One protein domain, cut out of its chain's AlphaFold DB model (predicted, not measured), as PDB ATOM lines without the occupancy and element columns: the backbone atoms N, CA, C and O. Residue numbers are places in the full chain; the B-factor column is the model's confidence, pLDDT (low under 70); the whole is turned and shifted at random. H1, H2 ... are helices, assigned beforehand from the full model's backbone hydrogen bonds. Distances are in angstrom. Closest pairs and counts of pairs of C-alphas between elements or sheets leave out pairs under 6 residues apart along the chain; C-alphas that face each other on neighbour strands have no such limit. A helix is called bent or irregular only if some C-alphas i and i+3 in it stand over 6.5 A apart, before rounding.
ATOM      1  N   ILE A 490      95.958  98.498  88.760       94.00
ATOM      2  CA  ILE A 490      96.914  98.731  89.854       94.00
ATOM      3  C   ILE A 490      97.214 100.232  89.986       94.00
ATOM      4  O   ILE A 490      96.938 100.833  91.018       94.00
ATOM      5  N   VAL A 491      97.744 100.862  88.933       94.44
ATOM      6  CA  VAL A 491      98.312 102.215  89.018       94.44
ATOM      7  C   VAL A 491      97.248 103.304  88.915       94.44
ATOM      8  O   VAL A 491      97.127 104.105  89.832       94.44
ATOM      9  N   ASP A 492      96.470 103.397  87.832       92.62
ATOM     10  CA  ASP A 492      95.569 104.548  87.653       92.62
ATOM     11  C   ASP A 492      94.278 104.432  88.468       92.62
ATOM     12  O   ASP A 492      93.879 105.394  89.130       92.62
ATOM     13  N   ARG A 493      93.631 103.258  88.456       92.38
ATOM     14  CA  ARG A 493      92.414 103.027  89.251       92.38
ATOM     15  C   ARG A 493      92.721 102.843  90.733       92.38
ATOM     16  O   ARG A 493      91.902 103.246  91.551       92.38
ATOM     17  N   GLY A 494      93.871 102.276  91.100       92.56
ATOM     18  CA  GLY A 494      94.351 102.275  92.485       92.56
ATOM     19  C   GLY A 494      94.605 103.696  92.994       92.56
ATOM     20  O   GLY A 494      93.999 104.099  93.984       92.56
ATOM     21  N   TRP A 495      95.369 104.505  92.248       93.94
ATOM     22  CA  TRP A 495      95.632 105.907  92.600       93.94
ATOM     23  C   TRP A 495      94.346 106.710  92.800       93.94
ATOM     24  O   TRP A 495      94.203 107.389  93.807       93.94
ATOM     25  N   LYS A 496      93.370 106.602  91.887       91.88
ATOM     26  CA  LYS A 496      92.075 107.299  92.012       91.88
ATOM     27  C   LYS A 496      91.259 106.904  93.251       91.88
ATOM     28  O   LYS A 496      90.399 107.676  93.650       91.88
ATOM     29  N   ARG A 497      91.494 105.716  93.823       91.00
ATOM     30  CA  ARG A 497      90.784 105.200  95.009       91.00
ATOM     31  C   ARG A 497      91.512 105.464  96.330       91.00
ATOM     32  O   ARG A 497      90.866 105.422  97.370       91.00
ATOM     33  N   LYS A 498      92.837 105.642  96.307       90.88
ATOM     34  CA  LYS A 498      93.691 105.621  97.513       90.88
ATOM     35  C   LYS A 498      94.621 106.829  97.663       90.88
ATOM     36  O   LYS A 498      94.979 107.169  98.784       90.88
ATOM     37  N   CYS A 499      95.013 107.481  96.569       90.62
ATOM     38  CA  CYS A 499      95.898 108.645  96.601       90.62
ATOM     39  C   CYS A 499      95.104 109.961  96.650       90.62
ATOM     40  O   CYS A 499      93.972 110.015  96.162       90.62
ATOM     41  N   PRO A 500      95.696 111.048  97.177       84.06
ATOM     42  CA  PRO A 500      95.060 112.360  97.197       84.06
ATOM     43  C   PRO A 500      94.743 112.887  95.787       84.06
ATOM     44  O   PRO A 500      95.533 112.753  94.846       84.06
ATOM     45  N   GLY A 501      93.571 113.513  95.656       82.12
ATOM     46  CA  GLY A 501      93.190 114.294  94.481       82.12
ATOM     47  C   GLY A 501      93.881 115.661  94.463       82.12
ATOM     48  O   GLY A 501      94.269 116.181  95.506       82.12
ATOM     49  N   TYR A 502      94.005 116.272  93.281       80.56
ATOM     50  CA  TYR A 502      94.695 117.562  93.118       80.56
ATOM     51  C   TYR A 502      94.038 118.720  93.897       80.56
ATOM     52  O   TYR A 502      94.676 119.743  94.131       80.56
ATOM     53  N   GLN A 503      92.770 118.575  94.296       80.06
ATOM     54  CA  GLN A 503      92.069 119.548  95.131       80.06
ATOM     55  C   GLN A 503      92.652 119.632  96.553       80.06
ATOM     56  O   GLN A 503      92.590 120.701  97.150       80.06
ATOM     57  N   LEU A 504      93.251 118.541  97.057       80.38
ATOM     58  CA  LEU A 504      93.851 118.412  98.398       80.38
ATOM     59  C   LEU A 504      95.299 118.938  98.473       80.38
ATOM     60  O   LEU A 504      96.060 118.555  99.361       80.38
ATOM     61  N   VAL A 505      95.694 119.760  97.499       83.62
ATOM     62  CA  VAL A 505      97.018 120.377  97.390       83.62
ATOM     63  C   VAL A 505      96.840 121.873  97.156       83.62
ATOM     64  O   VAL A 505      95.959 122.290  96.387       83.62
ATOM     65  N   ASP A 506      97.700 122.662  97.802       81.38
ATOM     66  CA  ASP A 506      97.726 124.121  97.714       81.38
ATOM     67  C   ASP A 506      97.720 124.605  96.269       81.38
ATOM     68  O   ASP A 506      98.401 124.053  95.397       81.38
ATOM     69  N   VAL A 507      96.958 125.670  96.009       83.94
ATOM     70  CA  VAL A 507      96.680 126.161  94.650       83.94
ATOM     71  C   VAL A 507      97.970 126.430  93.865       83.94
ATOM     72  O   VAL A 507      98.064 126.050  92.698       83.94
ATOM     73  N   CYS A 508      98.988 126.990  94.523       85.50
ATOM     74  CA  CYS A 508     100.311 127.274  93.960       85.50
ATOM     75  C   CYS A 508     101.108 126.016  93.547       85.50
ATOM     76  O   CYS A 508     101.941 126.081  92.641       85.50
ATOM     77  N   ASN A 509     100.841 124.864  94.169       87.31
ATOM     78  CA  ASN A 509     101.565 123.611  93.950       87.31
ATOM     79  C   ASN A 509     100.831 122.623  93.028       87.31
ATOM     80  O   ASN A 509     101.464 121.694  92.531       87.31
ATOM     81  N   ARG A 510      99.545 122.835  92.703       88.50
ATOM     82  CA  ARG A 510      98.725 121.916  91.872       88.50
ATOM     83  C   ARG A 510      99.384 121.491  90.555       88.50
ATOM     84  O   ARG A 510      99.413 120.300  90.243       88.50
ATOM     85  N   ASN A 511      99.974 122.432  89.814       88.44
ATOM     86  CA  ASN A 511     100.670 122.129  88.555       88.44
ATOM     87  C   ASN A 511     101.920 121.256  88.780       88.44
ATOM     88  O   ASN A 511     102.163 120.311  88.029       88.44
ATOM     89  N   LYS A 512     102.692 121.533  89.841       89.38
ATOM     90  CA  LYS A 512     103.871 120.737  90.220       89.38
ATOM     91  C   LYS A 512     103.453 119.337  90.688       89.38
ATOM     92  O   LYS A 512     104.045 118.351  90.258       89.38
ATOM     93  N   PHE A 513     102.389 119.235  91.485       90.06
ATOM     94  CA  PHE A 513     101.817 117.969  91.948       90.06
ATOM     95  C   PHE A 513     101.344 117.083  90.790       90.06
ATOM     96  O   PHE A 513     101.576 115.873  90.804       90.06
ATOM     97  N   GLU A 514     100.735 117.658  89.748       89.62
ATOM     98  CA  GLU A 514     100.343 116.894  88.561       89.62
ATOM     99  C   GLU A 514     101.571 116.354  87.798       89.62
ATOM    100  O   GLU A 514     101.550 115.220  87.311       89.62
ATOM    101  N   VAL A 515     102.667 117.121  87.734       89.81
ATOM    102  CA  VAL A 515     103.951 116.674  87.160       89.81
ATOM    103  C   VAL A 515     104.565 115.543  87.989       89.81
ATOM    104  O   VAL A 515     104.889 114.500  87.420       89.81
ATOM    105  N   VAL A 516     104.657 115.688  89.315       90.56
ATOM    106  CA  VAL A 516     105.154 114.640  90.230       90.56
ATOM    107  C   VAL A 516     104.298 113.372  90.125       90.56
ATOM    108  O   VAL A 516     104.828 112.280  89.933       90.56
ATOM    109  N   THR A 517     102.968 113.505  90.115       91.31
ATOM    110  CA  THR A 517     102.029 112.388  89.910       91.31
ATOM    111  C   THR A 517     102.276 111.674  88.577       91.31
ATOM    112  O   THR A 517     102.285 110.441  88.519       91.31
ATOM    113  N   LYS A 518     102.507 112.422  87.486       91.19
ATOM    114  CA  LYS A 518     102.851 111.854  86.170       91.19
ATOM    115  C   LYS A 518     104.200 111.131  86.194       91.19
ATOM    116  O   LYS A 518     104.305 110.080  85.559       91.19
ATOM    117  N   ILE A 519     105.197 111.644  86.921       92.25
ATOM    118  CA  ILE A 519     106.504 110.991  87.107       92.25
ATOM    119  C   ILE A 519     106.330 109.673  87.867       92.25
ATOM    120  O   ILE A 519     106.671 108.630  87.314       92.25
ATOM    121  N   ILE A 520     105.718 109.690  89.058       93.12
ATOM    122  CA  ILE A 520     105.511 108.493  89.893       93.12
ATOM    123  C   ILE A 520     104.735 107.421  89.114       93.12
ATOM    124  O   ILE A 520     105.205 106.293  88.989       93.12
ATOM    125  N   LYS A 521     103.597 107.767  88.490       93.62
ATOM    126  CA  LYS A 521     102.836 106.809  87.664       93.62
ATOM    127  C   LYS A 521     103.673 106.240  86.511       93.62
ATOM    128  O   LYS A 521     103.601 105.043  86.248       93.62
ATOM    129  N   SER A 522     104.476 107.064  85.833       92.62
ATOM    130  CA  SER A 522     105.363 106.600  84.751       92.62
ATOM    131  C   SER A 522     106.456 105.658  85.259       92.62
ATOM    132  O   SER A 522     106.795 104.697  84.571       92.62
ATOM    133  N   TRP A 523     106.959 105.893  86.472       94.06
ATOM    134  CA  TRP A 523     107.943 105.050  87.146       94.06
ATOM    135  C   TRP A 523     107.357 103.679  87.499       94.06
ATOM    136  O   TRP A 523     107.935 102.662  87.120       94.06
ATOM    137  N   LEU A 524     106.158 103.634  88.093       95.38
ATOM    138  CA  LEU A 524     105.431 102.384  88.371       95.38
ATOM    139  C   LEU A 524     105.157 101.585  87.083       95.38
ATOM    140  O   LEU A 524     105.319 100.366  87.046       95.38
ATOM    141  N   TYR A 525     104.806 102.266  85.984       93.81
ATOM    142  CA  TYR A 525     104.648 101.623  84.677       93.81
ATOM    143  C   TYR A 525     105.972 101.165  84.040       93.81
ATOM    144  O   TYR A 525     105.926 100.326  83.136       93.81
ATOM    145  N   SER A 526     107.135 101.680  84.456       92.56
ATOM    146  CA  SER A 526     108.439 101.227  83.941       92.56
ATOM    147  C   SER A 526     108.720  99.780  84.364       92.56
ATOM    148  O   SER A 526     109.165  98.971  83.556       92.56
ATOM    149  N   TRP A 527     108.317  99.400  85.579       95.00
ATOM    150  CA  TRP A 527     108.457  98.045  86.119       95.00
ATOM    151  C   TRP A 527     107.653  96.986  85.346       95.00
ATOM    152  O   TRP A 527     107.933  95.793  85.440       95.00
ATOM    153  N   MET A 528     106.655  97.421  84.570       93.94
ATOM    154  CA  MET A 528     105.752  96.572  83.785       93.94
ATOM    155  C   MET A 528     106.176  96.422  82.316       93.94
ATOM    156  O   MET A 528     105.602  95.594  81.603       93.94
ATOM    157  N   GLN A 529     107.137  97.222  81.842       88.44
ATOM    158  CA  GLN A 529     107.453  97.384  80.420       88.44
ATOM    159  C   GLN A 529     108.797  96.751  80.017       88.44
ATOM    160  O   GLN A 529     109.744  96.772  80.806       88.44
ATOM    161  N   PRO A 530     108.914  96.246  78.770       84.44
ATOM    162  CA  PRO A 530     110.199  95.826  78.212       84.44
ATOM    163  C   PRO A 530     111.172  97.007  78.132       84.44
ATOM    164  O   PRO A 530     110.749  98.168  78.103       84.44
ATOM    165  N   TRP A 531     112.473  96.719  78.054       77.88
ATOM    166  CA  TRP A 531     113.578  97.685  77.970       77.88
ATOM    167  C   TRP A 531     113.806  98.544  79.223       77.88
ATOM    168  O   TRP A 531     114.894  99.098  79.373       77.88
ATOM    169  N   GLN A 532     112.830  98.626  80.131       84.94
ATOM    170  CA  GLN A 532     112.889  99.388  81.379       84.94
ATOM    171  C   GLN A 532     113.509  98.553  82.508       84.94
ATOM    172  O   GLN A 532     114.710  98.666  82.715       84.94
ATOM    173  N   CYS A 533     112.740  97.693  83.190       89.81
ATOM    174  CA  CYS A 533     113.234  96.790  84.243       89.81
ATOM    175  C   CYS A 533     113.089  95.322  83.805       89.81
ATOM    176  O   CYS A 533     112.024  94.715  83.920       89.81
ATOM    177  N   GLU A 534     114.172  94.753  83.287       89.81
ATOM    178  CA  GLU A 534     114.253  93.413  82.704       89.81
ATOM    179  C   GLU A 534     114.861  92.351  83.620       89.81
ATOM    180  O   GLU A 534     114.751  91.163  83.310       89.81
ATOM    181  N   THR A 535     115.470  92.751  84.736       91.81
ATOM    182  CA  THR A 535     115.938  91.838  85.789       91.81
ATOM    183  C   THR A 535     115.360  92.224  87.148       91.81
ATOM    184  O   THR A 535     114.894  93.347  87.354       91.81
ATOM    185  N   GLU A 536     115.404  91.291  88.097       94.50
ATOM    186  CA  GLU A 536     115.030  91.541  89.491       94.50
ATOM    187  C   GLU A 536     115.940  92.592  90.152       94.50
ATOM    188  O   GLU A 536     115.454  93.475  90.854       94.50
ATOM    189  N   LYS A 537     117.248  92.579  89.851       94.50
ATOM    190  CA  LYS A 537     118.202  93.590  90.341       94.50
ATOM    191  C   LYS A 537     117.846  94.995  89.846       94.50
ATOM    192  O   LYS A 537     117.793  95.925  90.643       94.50
ATOM    193  N   GLU A 538     117.553  95.143  88.552       93.81
ATOM    194  CA  GLU A 538     117.102  96.416  87.967       93.81
ATOM    195  C   GLU A 538     115.790  96.898  88.609       93.81
ATOM    196  O   GLU A 538     115.650  98.077  88.938       93.81
ATOM    197  N   TYR A 539     114.843  95.982  88.842       95.31
ATOM    198  CA  TYR A 539     113.590  96.284  89.531       95.31
ATOM    199  C   TYR A 539     113.822  96.788  90.964       95.31
ATOM    200  O   TYR A 539     113.331  97.860  91.312       95.31
ATOM    201  N   ASN A 540     114.620  96.075  91.765       95.88
ATOM    202  CA  ASN A 540     114.902  96.437  93.157       95.88
ATOM    203  C   ASN A 540     115.627  97.789  93.264       95.88
ATOM    204  O   ASN A 540     115.240  98.628  94.076       95.88
ATOM    205  N   ILE A 541     116.608  98.053  92.392       95.56
ATOM    206  CA  ILE A 541     117.272  99.364  92.298       95.56
ATOM    207  C   ILE A 541     116.251 100.459  91.947       95.56
ATOM    208  O   ILE A 541     116.204 101.498  92.604       95.56
ATOM    209  N   SER A 542     115.391 100.224  90.950       95.31
ATOM    210  CA  SER A 542     114.363 101.188  90.535       95.31
ATOM    211  C   SER A 542     113.306 101.455  91.616       95.31
ATOM    212  O   SER A 542     112.828 102.584  91.729       95.31
ATOM    213  N   LYS A 543     112.969 100.447  92.430       95.12
ATOM    214  CA  LYS A 543     112.065 100.553  93.584       95.12
ATOM    215  C   LYS A 543     112.665 101.427  94.687       95.12
ATOM    216  O   LYS A 543     112.022 102.384  95.113       95.12
ATOM    217  N   SER A 544     113.912 101.169  95.083       94.88
ATOM    218  CA  SER A 544     114.614 101.989  96.081       94.88
ATOM    219  C   SER A 544     114.791 103.442  95.627       94.88
ATOM    220  O   SER A 544     114.554 104.359  96.410       94.88
ATOM    221  N   LEU A 545     115.130 103.670  94.352       95.44
ATOM    222  CA  LEU A 545     115.262 105.021  93.797       95.44
ATOM    223  C   LEU A 545     113.927 105.782  93.748       95.44
ATOM    224  O   LEU A 545     113.921 106.987  93.991       95.44
ATOM    225  N   LEU A 546     112.796 105.108  93.494       94.62
ATOM    226  CA  LEU A 546     111.477 105.748  93.578       94.62
ATOM    227  C   LEU A 546     111.169 106.214  95.008       94.62
ATOM    228  O   LEU A 546     110.638 107.309  95.188       94.62
ATOM    229  N   PHE A 547     111.513 105.419  96.025       92.81
ATOM    230  CA  PHE A 547     111.300 105.815  97.418       92.81
ATOM    231  C   PHE A 547     112.213 106.959  97.857       92.81
ATOM    232  O   PHE A 547     111.711 107.908  98.457       92.81
ATOM    233  N   ALA A 548     113.491 106.939  97.474       92.81
ATOM    234  CA  ALA A 548     114.391 108.071  97.692       92.81
ATOM    235  C   ALA A 548     113.876 109.351  97.002       92.81
ATOM    236  O   ALA A 548     113.847 110.415  97.615       92.81
ATOM    237  N   TYR A 549     113.385 109.246  95.760       92.56
ATOM    238  CA  TYR A 549     112.766 110.366  95.044       92.56
ATOM    239  C   TYR A 549     111.514 110.901  95.757       92.56
ATOM    240  O   TYR A 549     111.347 112.109  95.887       92.56
ATOM    241  N   MET A 550     110.640 110.025  96.261       90.25
ATOM    242  CA  MET A 550     109.435 110.440  96.991       90.25
ATOM    243  C   MET A 550     109.722 111.102  98.345       90.25
ATOM    244  O   MET A 550     108.874 111.845  98.836       90.25
ATOM    245  N   GLN A 551     110.885 110.829  98.935       89.88
ATOM    246  CA  GLN A 551     111.354 111.414 100.193       89.88
ATOM    247  C   GLN A 551     112.183 112.695  99.989       89.88
ATOM    248  O   GLN A 551     112.585 113.311 100.974       89.88
ATOM    249  N   SER A 552     112.441 113.115  98.742       91.69
ATOM    250  CA  SER A 552     113.219 114.327  98.468       91.69
ATOM    251  C   SER A 552     112.475 115.589  98.921       91.69
ATOM    252  O   SER A 552     111.243 115.665  98.856       91.69
ATOM    253  N   LEU A 553     113.221 116.606  99.359       89.88
ATOM    254  CA  LEU A 553     112.656 117.858  99.875       89.88
ATOM    255  C   LEU A 553     111.793 118.574  98.822       89.88
ATOM    256  O   LEU A 553     110.754 119.148  99.150       89.88
ATOM    257  N   GLU A 554     112.167 118.494  97.546       88.50
ATOM    258  CA  GLU A 554     111.429 119.063  96.415       88.50
ATOM    259  C   GLU A 554     110.085 118.359  96.191       88.50
ATOM    260  O   GLU A 554     109.095 118.999  95.837       88.50
ATOM    261  N   VAL A 555     110.026 117.042  96.400       88.94
ATOM    262  CA  VAL A 555     108.792 116.265  96.243       88.94
ATOM    263  C   VAL A 555     107.887 116.431  97.463       88.94
ATOM    264  O   VAL A 555     106.688 116.682  97.306       88.94
ATOM    265  N   VAL A 556     108.447 116.372  98.671       90.19
ATOM    266  CA  VAL A 556     107.706 116.556  99.928       90.19
ATOM    267  C   VAL A 556     107.119 117.968 100.033       90.19
ATOM    268  O   VAL A 556     105.947 118.100 100.379       90.19
ATOM    269  N   SER A 557     107.867 119.014  99.664       89.62
ATOM    270  CA  SER A 557     107.369 120.405  99.667       89.62
ATOM    271  C   SER A 557     106.275 120.677  98.625       89.62
ATOM    272  O   SER A 557     105.445 121.562  98.824       89.62
ATOM    273  N   VAL A 558     106.229 119.909  97.530       88.50
ATOM    274  CA  VAL A 558     105.169 120.003  96.510       88.50
ATOM    275  C   VAL A 558     103.916 119.217  96.894       88.50
ATOM    276  O   VAL A 558     102.807 119.662  96.598       88.50
ATOM    277  N   MET A 559     104.069 118.032  97.491       85.25
ATOM    278  CA  MET A 559     102.931 117.166  97.820       85.25
ATOM    279  C   MET A 559     102.324 117.475  99.195       85.25
ATOM    280  O   MET A 559     101.114 117.330  99.366       85.25
ATOM    281  N   GLY A 560     103.146 117.897 100.158       85.31
ATOM    282  CA  GLY A 560     102.828 117.936 101.584       85.31
ATOM    283  C   GLY A 560     103.052 116.572 102.253       85.31
ATOM    284  O   GLY A 560     102.706 115.529 101.692       85.31
ATOM    285  N   GLN A 561     103.604 116.572 103.472       85.25
ATOM    286  CA  GLN A 561     104.050 115.358 104.178       85.25
ATOM    287  C   GLN A 561     102.958 114.279 104.283       85.25
ATOM    288  O   GLN A 561     103.200 113.114 103.978       85.25
ATOM    289  N   GLN A 562     101.726 114.658 104.641       85.75
ATOM    290  CA  GLN A 562     100.603 113.716 104.767       85.75
ATOM    291  C   GLN A 562     100.230 113.053 103.429       85.75
ATOM    292  O   GLN A 562      99.950 111.854 103.369       85.75
ATOM    293  N   ASN A 563     100.243 113.821 102.338       86.38
ATOM    294  CA  ASN A 563      99.929 113.333 100.997       86.38
ATOM    295  C   ASN A 563     101.043 112.425 100.455       86.38
ATOM    296  O   ASN A 563     100.743 111.386  99.865       86.38
ATOM    297  N   ALA A 564     102.311 112.774 100.700       86.69
ATOM    298  CA  ALA A 564     103.455 111.925 100.376       86.69
ATOM    299  C   ALA A 564     103.372 110.570 101.106       86.69
ATOM    300  O   ALA A 564     103.481 109.524 100.459       86.69
ATOM    301  N   SER A 565     103.056 110.574 102.407       88.44
ATOM    302  CA  SER A 565     102.835 109.354 103.199       88.44
ATOM    303  C   SER A 565     101.694 108.489 102.651       88.44
ATOM    304  O   SER A 565     101.867 107.281 102.502       88.44
ATOM    305  N   ARG A 566     100.556 109.085 102.259       90.00
ATOM    306  CA  ARG A 566      99.440 108.353 101.619       90.00
ATOM    307  C   ARG A 566      99.846 107.690 100.300       90.00
ATOM    308  O   ARG A 566      99.421 106.572 100.022       90.00
ATOM    309  N   ILE A 567     100.675 108.347  99.486       91.56
ATOM    310  CA  ILE A 567     101.164 107.778  98.217       91.56
ATOM    311  C   ILE A 567     102.173 106.648  98.478       91.56
ATOM    312  O   ILE A 567     102.150 105.636  97.776       91.56
ATOM    313  N   PHE A 568     103.017 106.774  99.507       92.06
ATOM    314  CA  PHE A 568     103.922 105.704  99.936       92.06
ATOM    315  C   PHE A 568     103.142 104.473 100.419       92.06
ATOM    316  O   PHE A 568     103.398 103.360  99.958       92.06
ATOM    317  N   GLN A 569     102.130 104.683 101.267       93.56
ATOM    318  CA  GLN A 569     101.216 103.639 101.732       93.56
ATOM    319  C   GLN A 569     100.468 102.978 100.563       93.56
ATOM    320  O   GLN A 569     100.417 101.754 100.479       93.56
ATOM    321  N   PHE A 570      99.972 103.759  99.596       95.38
ATOM    322  CA  PHE A 570      99.371 103.223  98.374       95.38
ATOM    323  C   PHE A 570     100.321 102.271  97.629       95.38
ATOM    324  O   PHE A 570      99.901 101.174  97.260       95.38
ATOM    325  N   ILE A 571     101.591 102.644  97.433       95.44
ATOM    326  CA  ILE A 571     102.568 101.770  96.767       95.44
ATOM    327  C   ILE A 571     102.769 100.484  97.582       95.44
ATOM    328  O   ILE A 571     102.609  99.391  97.033       95.44
ATOM    329  N   ARG A 572     103.023 100.607  98.889       94.38
ATOM    330  CA  ARG A 572     103.258  99.480  99.808       94.38
ATOM    331  C   ARG A 572     102.094  98.493  99.895       94.38
ATOM    332  O   ARG A 572     102.325  97.292  99.892       94.38
ATOM    333  N   GLU A 573     100.857  98.977  99.944       94.19
ATOM    334  CA  GLU A 573      99.670  98.148 100.205       94.19
ATOM    335  C   GLU A 573      98.884  97.753  98.944       94.19
ATOM    336  O   GLU A 573      98.087  96.823  98.987       94.19
ATOM    337  N   ASN A 574      99.048  98.468  97.823       93.06
ATOM    338  CA  ASN A 574      98.215  98.278  96.622       93.06
ATOM    339  C   ASN A 574      99.033  98.039  95.342       93.06
ATOM    340  O   ASN A 574      98.451  97.673  94.318       93.06
ATOM    341  N   VAL A 575     100.356  98.244  95.368       95.38
ATOM    342  CA  VAL A 575     101.249  97.945  94.236       95.38
ATOM    343  C   VAL A 575     102.153  96.761  94.571       95.38
ATOM    344  O   VAL A 575     102.066  95.746  93.883       95.38
ATOM    345  N   GLU A 576     102.965  96.844  95.630       94.88
ATOM    346  CA  GLU A 576     103.919  95.785  96.017       94.88
ATOM    347  C   GLU A 576     103.302  94.375  96.157       94.88
ATOM    348  O   GLU A 576     103.885  93.434  95.611       94.88
ATOM    349  N   PRO A 577     102.090  94.182  96.728       94.62
ATOM    350  CA  PRO A 577     101.478  92.852  96.868       94.62
ATOM    351  C   PRO A 577     101.144  92.148  95.542       94.62
ATOM    352  O   PRO A 577     100.637  91.027  95.532       94.62
ATOM    353  N   HIS A 578     101.388  92.799  94.401       94.00
ATOM    354  CA  HIS A 578     101.132  92.261  93.067       94.00
ATOM    355  C   HIS A 578     102.393  92.153  92.201       94.00
ATOM    356  O   HIS A 578     102.274  91.880  91.008       94.00
ATOM    357  N   GLU A 579     103.593  92.325  92.769       94.62
ATOM    358  CA  GLU A 579     104.883  92.223  92.063       94.62
ATOM    359  C   GLU A 579     105.053  90.916  91.278       94.62
ATOM    360  O   GLU A 579     105.538  90.921  90.146       94.62
ATOM    361  N   SER A 580     104.593  89.792  91.833       93.00
ATOM    362  CA  SER A 580     104.495  88.490  91.150       93.00
ATOM    363  C   SER A 580     103.706  88.531  89.832       93.00
ATOM    364  O   SER A 580     103.979  87.731  88.941       93.00
ATOM    365  N   HIS A 581     102.765  89.467  89.685       93.81
ATOM    366  CA  HIS A 581     101.765  89.507  88.616       93.81
ATOM    367  C   HIS A 581     101.867  90.722  87.682       93.81
ATOM    368  O   HIS A 581     101.080  90.813  86.743       93.81
ATOM    369  N   TYR A 582     102.787  91.672  87.886       94.44
ATOM    370  CA  TYR A 582     102.980  92.781  86.932       94.44
ATOM    371  C   TYR A 582     104.428  92.985  86.475       94.44
ATOM    372  O   TYR A 582     104.638  93.504  85.373       94.44
ATOM    373  N   CYS A 583     105.422  92.597  87.282       95.56
ATOM    374  CA  CYS A 583     106.828  92.875  86.994       95.56
ATOM    375  C   CYS A 583     107.271  92.216  85.683       95.56
ATOM    376  O   CYS A 583     107.104  91.014  85.473       95.56
ATOM    377  N   PHE A 584     107.869  93.004  84.787       94.94
ATOM    378  CA  PHE A 584     108.283  92.534  83.467       94.94
ATOM    379  C   PHE A 584     109.331  91.415  83.547       94.94
ATOM    380  O   PHE A 584     109.211  90.417  82.838       94.94
ATOM    381  N   HIS A 585     110.309  91.523  84.453       93.69
ATOM    382  CA  HIS A 585     111.364  90.516  84.606       93.69
ATOM    383  C   HIS A 585     110.824  89.097  84.886       93.69
ATOM    384  O   HIS A 585     111.388  88.135  84.374       93.69
ATOM    385  N   LYS A 586     109.692  88.956  85.599       93.75
ATOM    386  CA  LYS A 586     109.077  87.651  85.935       93.75
ATOM    387  C   LYS A 586     108.398  86.958  84.749       93.75
ATOM    388  O   LYS A 586     108.131  85.765  84.806       93.75
ATOM    389  N   ARG A 587     108.123  87.698  83.672       93.25
ATOM    390  CA  ARG A 587     107.436  87.208  82.462       93.25
ATOM    391  C   ARG A 587     108.251  87.369  81.175       93.25
ATOM    392  O   ARG A 587     107.827  86.867  80.144       93.25
TER     393      ARG A 587
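Overview. This is residues 490 to 587 of the 720 residues of the protein "Predicted protein" of Phaeodactylum tricornutum (strain CCAP 1055/1) (UniProt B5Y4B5). Three long helices, H2, H3 and H5, run lengthwise in alternating directions as a loose bundle, their centres making a triangle; the short H4 crosses one end, and the short H1 packs on H2 and H5. The 98 printed residues hold five named helices, H1 to H5 in chain order, and no named strand: the class is all helix. The whole is compact, with a radius of gyration of the C-alphas of 13.6 A, and elongated, spanning 42 by 25 by 18 A.

Arrangement. Start with H1, residues 490 to 498, which forms a helical hairpin with H2, residues 510 to 526: C-alphas 491 and 521, their closest, are 6.6 A apart. H3, residues 536 to 550, is close to H2 but not clearly touching, at a shallow tilt of 10 degrees, opposite ways; Trp 523 and Leu 546 have the closest C-alphas, 7.4 A apart. H4, residues 553 to 559, touches H2 about perpendicular, at 74 degrees, with the C-alphas of Phe 513 and Val 558 closest at 6.0 A. H5, residues 561 to 582, touches H1 through its residues 566 to 575 alone; C-alphas 490 and 575 are closest, 6.2 A. H5 only just touches H3, with 3 pairs of C-alphas within 8 A, the closest being 550 and 564 at 7.0 A. H2 and H5 are near each other, while H1 is apart from H3 and H4. Every O i to N i+4 pair is within hydrogen-bond range in H1, H2, H3 and H4, but 12 of 18 in H5.

Along the chain. Find C-alpha 490 at (96.914, 98.731, 89.854), where H1 begins; it is 10.8 A long. H2 measures 24.2 A, H3 21.1 A and H4 10.0 A. H5 runs 28.4 A to C-alpha 582 at (102.980, 92.781, 86.932), with a kink of 47 degrees near residue 576; it is irregular, C-alphas 577 and 580 being 7.8 A apart.

Size, cuts and confidence. The two C-alphas farthest apart, of Cys 508 and Arg 587, are 42.3 A apart. The link from H1 to H2 is long, with 11 residues. The printed part has no cut, and no printed residue is under 70 in pLDDT.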